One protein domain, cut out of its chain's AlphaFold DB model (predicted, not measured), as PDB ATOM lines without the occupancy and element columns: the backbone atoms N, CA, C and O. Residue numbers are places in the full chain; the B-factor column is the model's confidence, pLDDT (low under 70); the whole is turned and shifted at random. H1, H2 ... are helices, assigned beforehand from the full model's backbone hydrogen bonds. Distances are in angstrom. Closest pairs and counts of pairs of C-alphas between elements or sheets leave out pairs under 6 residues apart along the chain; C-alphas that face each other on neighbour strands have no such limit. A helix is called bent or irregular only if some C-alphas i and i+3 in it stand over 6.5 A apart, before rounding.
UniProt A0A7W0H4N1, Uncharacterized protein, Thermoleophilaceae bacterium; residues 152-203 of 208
ATOM      1  N   TRP A 152     130.286 142.347 172.401       66.12
ATOM      2  CA  TRP A 152     130.730 142.084 173.766       66.12
ATOM      3  C   TRP A 152     129.652 141.311 174.536       66.12
ATOM      4  O   TRP A 152     128.493 141.702 174.590       66.12
ATOM      5  N   THR A 153     130.026 140.175 175.126       70.81
ATOM      6  CA  THR A 153     129.175 139.463 176.089       70.81
ATOM      7  C   THR A 153     129.748 139.643 177.482       70.81
ATOM      8  O   THR A 153     130.959 139.832 177.639       70.81
ATOM      9  N   TYR A 154     128.903 139.513 178.504       69.81
ATOM     10  CA  TYR A 154     129.324 139.658 179.899       69.81
ATOM     11  C   TYR A 154     130.501 138.725 180.236       69.81
ATOM     12  O   TYR A 154     131.474 139.121 180.875       69.81
ATOM     13  N   GLN A 155     130.477 137.493 179.715       72.69
ATOM     14  CA  GLN A 155     131.562 136.529 179.908       72.69
ATOM     15  C   GLN A 155     132.876 136.945 179.228       72.69
ATOM     16  O   GLN A 155     133.939 136.784 179.829       72.69
ATOM     17  N   LYS A 156     132.823 137.487 178.001       74.38
ATOM     18  CA  LYS A 156     134.018 137.988 177.294       74.38
ATOM     19  C   LYS A 156     134.629 139.179 178.028       74.38
ATOM     20  O   LYS A 156     135.848 139.270 178.155       74.38
ATOM     21  N   ALA A 157     133.783 140.066 178.538       73.75
ATOM     22  CA  ALA A 157     134.223 141.272 179.214       73.75
ATOM     23  C   ALA A 157     134.824 140.972 180.600       73.75
ATOM     24  O   ALA A 157     135.932 141.409 180.905       73.75
ATOM     25  N   LYS A 158     134.185 140.095 181.383       76.25
ATOM     26  CA  LYS A 158     134.722 139.595 182.661       76.25
ATOM     27  C   LYS A 158     136.052 138.856 182.495       76.25
ATOM     28  O   LYS A 158     136.920 138.912 183.364       76.25
ATOM     29  N   LEU A 159     136.233 138.163 181.374       78.12
ATOM     30  CA  LEU A 159     137.503 137.529 181.050       78.12
ATOM     31  C   LEU A 159     138.607 138.555 180.759       78.12
ATOM     32  O   LEU A 159     139.743 138.344 181.173       78.12
ATOM     33  N   LEU A 160     138.279 139.659 180.086       79.62
ATOM     34  CA  LEU A 160     139.218 140.748 179.816       79.62
ATOM     35  C   LEU A 160     139.776 141.351 181.115       79.62
ATOM     36  O   LEU A 160     140.975 141.594 181.213       79.62
ATOM     37  N   VAL A 161     138.920 141.517 182.128       81.44
ATOM     38  CA  VAL A 161     139.325 141.973 183.470       81.44
ATOM     39  C   VAL A 161     140.326 141.004 184.087       81.44
ATOM     40  O   VAL A 161     141.421 141.412 184.462       81.44
ATOM     41  N   ARG A 162     140.002 139.704 184.088       81.38
ATOM     42  CA  ARG A 162     140.909 138.667 184.599       81.38
ATOM     43  C   ARG A 162     142.247 138.648 183.857       81.38
ATOM     44  O   ARG A 162     143.284 138.426 184.471       81.38
ATOM     45  N   TYR A 163     142.236 138.861 182.538       80.12
ATOM     46  CA  TYR A 163     143.462 138.974 181.745       80.12
ATOM     47  C   TYR A 163     144.289 140.196 182.132       80.12
ATOM     48  O   TYR A 163     145.513 140.116 182.131       80.12
ATOM     49  N   GLY A 164     143.639 141.310 182.459       80.44
ATOM     50  CA  GLY A 164     144.318 142.508 182.930       80.44
ATOM     51  C   GLY A 164     144.989 142.296 184.287       80.44
ATOM     52  O   GLY A 164     146.166 142.615 184.431       80.44
ATOM     53  N   GLU A 165     144.286 141.670 185.233       80.50
ATOM     54  CA  GLU A 165     144.836 141.298 186.544       80.50
ATOM     55  C   GLU A 165     146.012 140.319 186.406       80.50
ATOM     56  O   GLU A 165     147.062 140.520 187.011       80.50
ATOM     57  N   GLY A 166     145.875 139.300 185.550       76.31
ATOM     58  CA  GLY A 166     146.944 138.336 185.266       76.31
ATOM     59  C   GLY A 166     148.144 138.920 184.509       76.31
ATOM     60  O   GLY A 166     149.206 138.308 184.508       76.31
ATOM     61  N   ALA A 167     147.984 140.082 183.875       74.44
ATOM     62  CA  ALA A 167     149.052 140.853 183.235       74.44
ATOM     63  C   ALA A 167     149.577 141.991 184.127       74.44
ATOM     64  O   ALA A 167     150.228 142.909 183.627       74.44
ATOM     65  N   GLU A 168     149.268 141.939 185.427       80.56
ATOM     66  CA  GLU A 168     149.710 142.894 186.447       80.56
ATOM     67  C   GLU A 168     149.257 144.344 186.188       80.56
ATOM     68  O   GLU A 168     149.843 145.300 186.701       80.56
ATOM     69  N   TYR A 169     148.181 144.549 185.416       82.31
ATOM     70  CA  TYR A 169     147.581 145.874 185.282       82.31
ATOM     71  C   TYR A 169     146.749 146.190 186.532       82.31
ATOM     72  O   TYR A 169     145.763 145.492 186.794       82.31
ATOM     73  N   PRO A 170     147.081 147.259 187.281       79.94
ATOM     74  CA  PRO A 170     146.446 147.541 188.561       79.94
ATOM     75  C   PRO A 170     144.959 147.833 188.370       79.94
ATOM     76  O   PRO A 170     144.597 148.646 187.516       79.94
ATOM     77  N   LEU A 171     144.122 147.181 189.176       79.75
ATOM     78  CA  LEU A 171     142.690 147.443 189.279       79.75
ATOM     79  C   LEU A 171     142.477 148.583 190.287       79.75
ATOM     80  O   LEU A 171     142.876 148.452 191.448       79.75
ATOM     81  N   LEU A 172     141.893 149.704 189.860       85.56
ATOM     82  CA  LEU A 172     141.566 150.802 190.773       85.56
ATOM     83  C   LEU A 172     140.312 150.451 191.603       85.56
ATOM     84  O   LEU A 172     139.494 149.646 191.152       85.56
ATOM     85  N   PRO A 173     140.128 151.033 192.804       78.12
ATOM     86  CA  PRO A 173     138.977 150.734 193.663       78.12
ATOM     87  C   PRO A 173     137.624 150.916 192.957       78.12
ATOM     88  O   PRO A 173     136.795 150.010 192.993       78.12
ATOM     89  N   ASP A 174     137.459 152.019 192.223       79.50
ATOM     90  CA  ASP A 174     136.211 152.372 191.525       79.50
ATOM     91  C   ASP A 174     135.922 151.470 190.308       79.50
ATOM     92  O   ASP A 174     134.786 151.339 189.851       79.50
ATOM     93  N   GLU A 175     136.959 150.807 189.793       79.06
ATOM     94  CA  GLU A 175     136.895 149.916 188.631       79.06
ATOM     95  C   GLU A 175     136.477 148.488 188.990       79.06
ATOM     96  O   GLU A 175     136.159 147.694 188.104       79.06
ATOM     97  N   ARG A 176     136.481 148.143 190.283       71.06
ATOM     98  CA  ARG A 176     136.065 146.818 190.751       71.06
ATOM     99  C   ARG A 176     134.551 146.626 190.631       71.06
ATOM    100  O   ARG A 176     134.100 145.517 190.357       71.06
ATOM    101  N   GLU A 177     133.794 147.705 190.808       73.06
ATOM    102  CA  GLU A 177     132.339 147.737 190.624       73.06
ATOM    103  C   GLU A 177     131.951 148.066 189.174       73.06
ATOM    104  O   GLU A 177     130.969 147.526 188.669       73.06
ATOM    105  N   HIS A 178     132.773 148.858 188.478       77.50
ATOM    106  CA  HIS A 178     132.557 149.298 187.097       77.50
ATOM    107  C   HIS A 178     133.687 148.810 186.191       77.50
ATOM    108  O   HIS A 178     134.578 149.556 185.767       77.50
ATOM    109  N   TRP A 179     133.668 147.516 185.908       76.75
ATOM    110  CA  TRP A 179     134.693 146.864 185.102       76.75
ATOM    111  C   TRP A 179     134.769 147.421 183.663       76.75
ATOM    112  O   TRP A 179     135.785 147.240 182.987       76.75
ATOM    113  N   GLU A 180     133.741 148.133 183.188       78.88
ATOM    114  CA  GLU A 180     133.749 148.856 181.913       78.88
ATOM    115  C   GLU A 180     134.824 149.953 181.899       78.88
ATOM    116  O   GLU A 180     135.547 150.106 180.909       78.88
ATOM    117  N   MET A 181     134.993 150.666 183.021       80.00
ATOM    118  CA  MET A 181     136.027 151.697 183.173       80.00
ATOM    119  C   MET A 181     137.429 151.083 183.095       80.00
ATOM    120  O   MET A 181     138.307 151.623 182.417       80.00
ATOM    121  N   TYR A 182     137.610 149.897 183.685       82.06
ATOM    122  CA  TYR A 182     138.850 149.127 183.565       82.06
ATOM    123  C   TYR A 182     139.133 148.723 182.115       82.06
ATOM    124  O   TYR A 182     140.243 148.920 181.611       82.06
ATOM    125  N   ALA A 183     138.126 148.179 181.422       80.38
ATOM    126  CA  ALA A 183     138.248 147.751 180.031       80.38
ATOM    127  C   ALA A 183     138.631 148.921 179.108       80.38
ATOM    128  O   ALA A 183     139.519 148.787 178.258       80.38
ATOM    129  N   GLN A 184     138.036 150.091 179.332       82.56
ATOM    130  CA  GLN A 184     138.343 151.298 178.578       82.56
ATOM    131  C   GLN A 184     139.743 151.836 178.895       82.56
ATOM    132  O   GLN A 184     140.498 152.138 177.971       82.56
ATOM    133  N   ARG A 185     140.141 151.913 180.170       85.62
ATOM    134  CA  ARG A 185     141.459 152.442 180.559       85.62
ATOM    135  C   ARG A 185     142.606 151.527 180.138       85.62
ATOM    136  O   ARG A 185     143.613 151.990 179.594       85.62
ATOM    137  N   VAL A 186     142.495 150.231 180.424       81.81
ATOM    138  CA  VAL A 186     143.591 149.278 180.213       81.81
ATOM    139  C   VAL A 186     143.657 148.845 178.755       81.81
ATOM    140  O   VAL A 186     144.746 148.836 178.176       81.81
ATOM    141  N   PHE A 187     142.514 148.546 178.137       80.50
ATOM    142  CA  PHE A 187     142.465 147.954 176.800       80.50
ATOM    143  C   PHE A 187     141.974 148.909 175.708       80.50
ATOM    144  O   PHE A 187     142.053 148.553 174.534       80.50
ATOM    145  N   GLY A 188     141.516 150.118 176.053       78.69
ATOM    146  CA  GLY A 188     140.990 151.076 175.075       78.69
ATOM    147  C   GLY A 188     139.650 150.649 174.475       78.69
ATOM    148  O   GLY A 188     139.271 151.142 173.415       78.69
ATOM    149  N   VAL A 189     138.953 149.706 175.113       75.31
ATOM    150  CA  VAL A 189     137.688 149.162 174.621       75.31
ATOM    151  C   VAL A 189     136.538 149.871 175.325       75.31
ATOM    152  O   VAL A 189     136.378 149.740 176.534       75.31
ATOM    153  N   ALA A 190     135.710 150.581 174.563       72.38
ATOM    154  CA  ALA A 190     134.432 151.074 175.061       72.38
ATOM    155  C   ALA A 190     133.434 149.908 175.093       72.38
ATOM    156  O   ALA A 190     132.883 149.533 174.060       72.38
ATOM    157  N   VAL A 191     133.246 149.307 176.266       68.62
ATOM    158  CA  VAL A 191     132.167 148.343 176.503       68.62
ATOM    159  C   VAL A 191     131.049 149.102 177.198       68.62
ATOM    160  O   VAL A 191     131.221 149.515 178.341       68.62
ATOM    161  N   ARG A 192     129.932 149.348 176.512       66.88
ATOM    162  CA  ARG A 192     128.767 149.952 177.164       66.88
ATOM    163  C   ARG A 192     127.904 148.854 177.774       66.88
ATOM    164  O   ARG A 192     127.720 147.836 177.109       66.88
ATOM    165  N   PRO A 193     127.326 149.049 178.970       66.38
ATOM    166  CA  PRO A 193     126.436 148.063 179.585       66.38
ATOM    167  C   PRO A 193     125.270 147.637 178.681       66.38
ATOM    168  O   PRO A 193     124.858 146.480 178.699       66.38
ATOM    169  N   GLU A 194     124.775 148.563 177.856       65.81
ATOM    170  CA  GLU A 194     123.717 148.348 176.858       65.81
ATOM    171  C   GLU A 194     124.134 147.468 175.666       65.81
ATOM    172  O   GLU A 194     123.294 146.775 175.096       65.81
ATOM    173  N   ASP A 195     125.427 147.437 175.328       63.50
ATOM    174  CA  ASP A 195     125.979 146.624 174.235       63.50
ATOM    175  C   ASP A 195     126.275 145.184 174.683       63.50
ATOM    176  O   ASP A 195     126.628 144.320 173.873       63.50
ATOM    177  N   ILE A 196     126.159 144.917 175.987       63.66
ATOM    178  CA  ILE A 196     126.412 143.608 176.565       63.66
ATOM    179  C   ILE A 196     125.175 142.757 176.387       63.66
ATOM    180  O   ILE A 196     124.159 142.925 177.062       63.66
ATOM    181  N   ASN A 197     125.300 141.747 175.538       63.72
ATOM    182  CA  ASN A 197     124.293 140.710 175.516       63.72
ATOM    183  C   ASN A 197     124.387 139.891 176.818       63.72
ATOM    184  O   ASN A 197     125.315 139.094 177.007       63.72
ATOM    185  N   TRP A 198     123.420 140.102 177.716       59.25
ATOM    186  CA  TRP A 198     123.248 139.363 178.970       59.25
ATOM    187  C   TRP A 198     122.902 137.886 178.745       59.25
ATOM    188  O   TRP A 198     122.876 137.113 179.701       59.25
ATOM    189  N   SER A 199     122.656 137.465 177.494       50.19
ATOM    190  CA  SER A 199     122.242 136.107 177.152       50.19
ATOM    191  C   SER A 199     123.321 135.066 177.478       50.19
ATOM    192  O   SER A 199     124.156 134.693 176.651       50.19
ATOM    193  N   ARG A 200     123.279 134.574 178.709       46.34
ATOM    194  CA  ARG A 200     122.844 133.217 179.048       46.34
ATOM    195  C   ARG A 200     122.589 133.216 180.546       46.34
ATOM    196  O   ARG A 200     123.487 132.932 181.333       46.34
ATOM    197  N   ASP A 201     121.358 133.550 180.902       43.06
ATOM    198  CA  ASP A 201     120.786 133.128 182.169       43.06
ATOM    199  C   ASP A 201     120.773 131.588 182.163       43.06
ATOM    200  O   ASP A 201     120.110 131.001 181.300       43.06
ATOM    201  N   PRO A 202     121.497 130.887 183.053       48.06
ATOM    202  CA  PRO A 202     121.384 129.432 183.154       48.06
ATOM    203  C   PRO A 202     119.999 128.987 183.662       48.06
ATOM    204  O   PRO A 202     119.692 127.798 183.645       48.06
ATOM    205  N   LEU A 203     119.151 129.933 184.086       47.06
ATOM    206  CA  LEU A 203     117.801 129.688 184.592       47.06
ATOM    207  C   LEU A 203     116.716 129.686 183.499       47.06
ATOM    208  O   LEU A 203     115.603 129.241 183.754       47.06
TER     209      LEU A 203
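This is residues 152 to 203 of the 208 residues of an uncharacterized protein of Thermoleophilaceae bacterium (UniProt A0A7W0H4N1). Two helices, H1 and H2, cross each other face to face near the middle of each, and a long loop, residues 167 to 178, joins the end of the first to the start of the second. After H2 a tail with no named element, residues 188 to 203, folds back past H2 toward the end of the domain where H1 begins, and its last residues, 199 to 203, reach out beyond the beginning of H1, with C-alphas of the tail 7 to 23 A from the mean of all C-alphas. The printed part has 52 residues with two named helices, H1 then H2, and no named strand; its class is all helix, though under half of the residues, 22 of 52, are in named elements. It is compact, with a radius of gyration of the C-alphas of 11.2 A, and its outline is elongated, spanning 34 by 19 by 17 A.

H1, residues 154 to 166, and H2, residues 179 to 187, touch, with 7 pairs of C-alphas within 8 A. Their closest C-alphas are those of Val 161 and Ala 183, 6.8 A apart. Their centres are 9.9 A apart. Their lines stand at a steep tilt of 55 degrees, and they run the same way. In both H1 and H2 every O i to N i+4 pair is within hydrogen-bond range.

H1 has 13 residues, from C-alpha 154 at (129.324, 139.658, 179.899) to C-alpha 166 at (146.944, 138.336, 185.266), 18.5 A. H2 has 9 residues and measures 11.4 A from its first to its last C-alpha, the last being C-alpha 187 at (142.465, 147.954, 176.800). Neither helix is bent.

The two C-alphas farthest apart are those of Glu 168 and Leu 203, at 34.6 A. The link from H1 to H2 is long, with 12 residues. The printed part has no cut. Its mean pLDDT is 72.9, and residues 152, 154 and 191 to 203 are under 70.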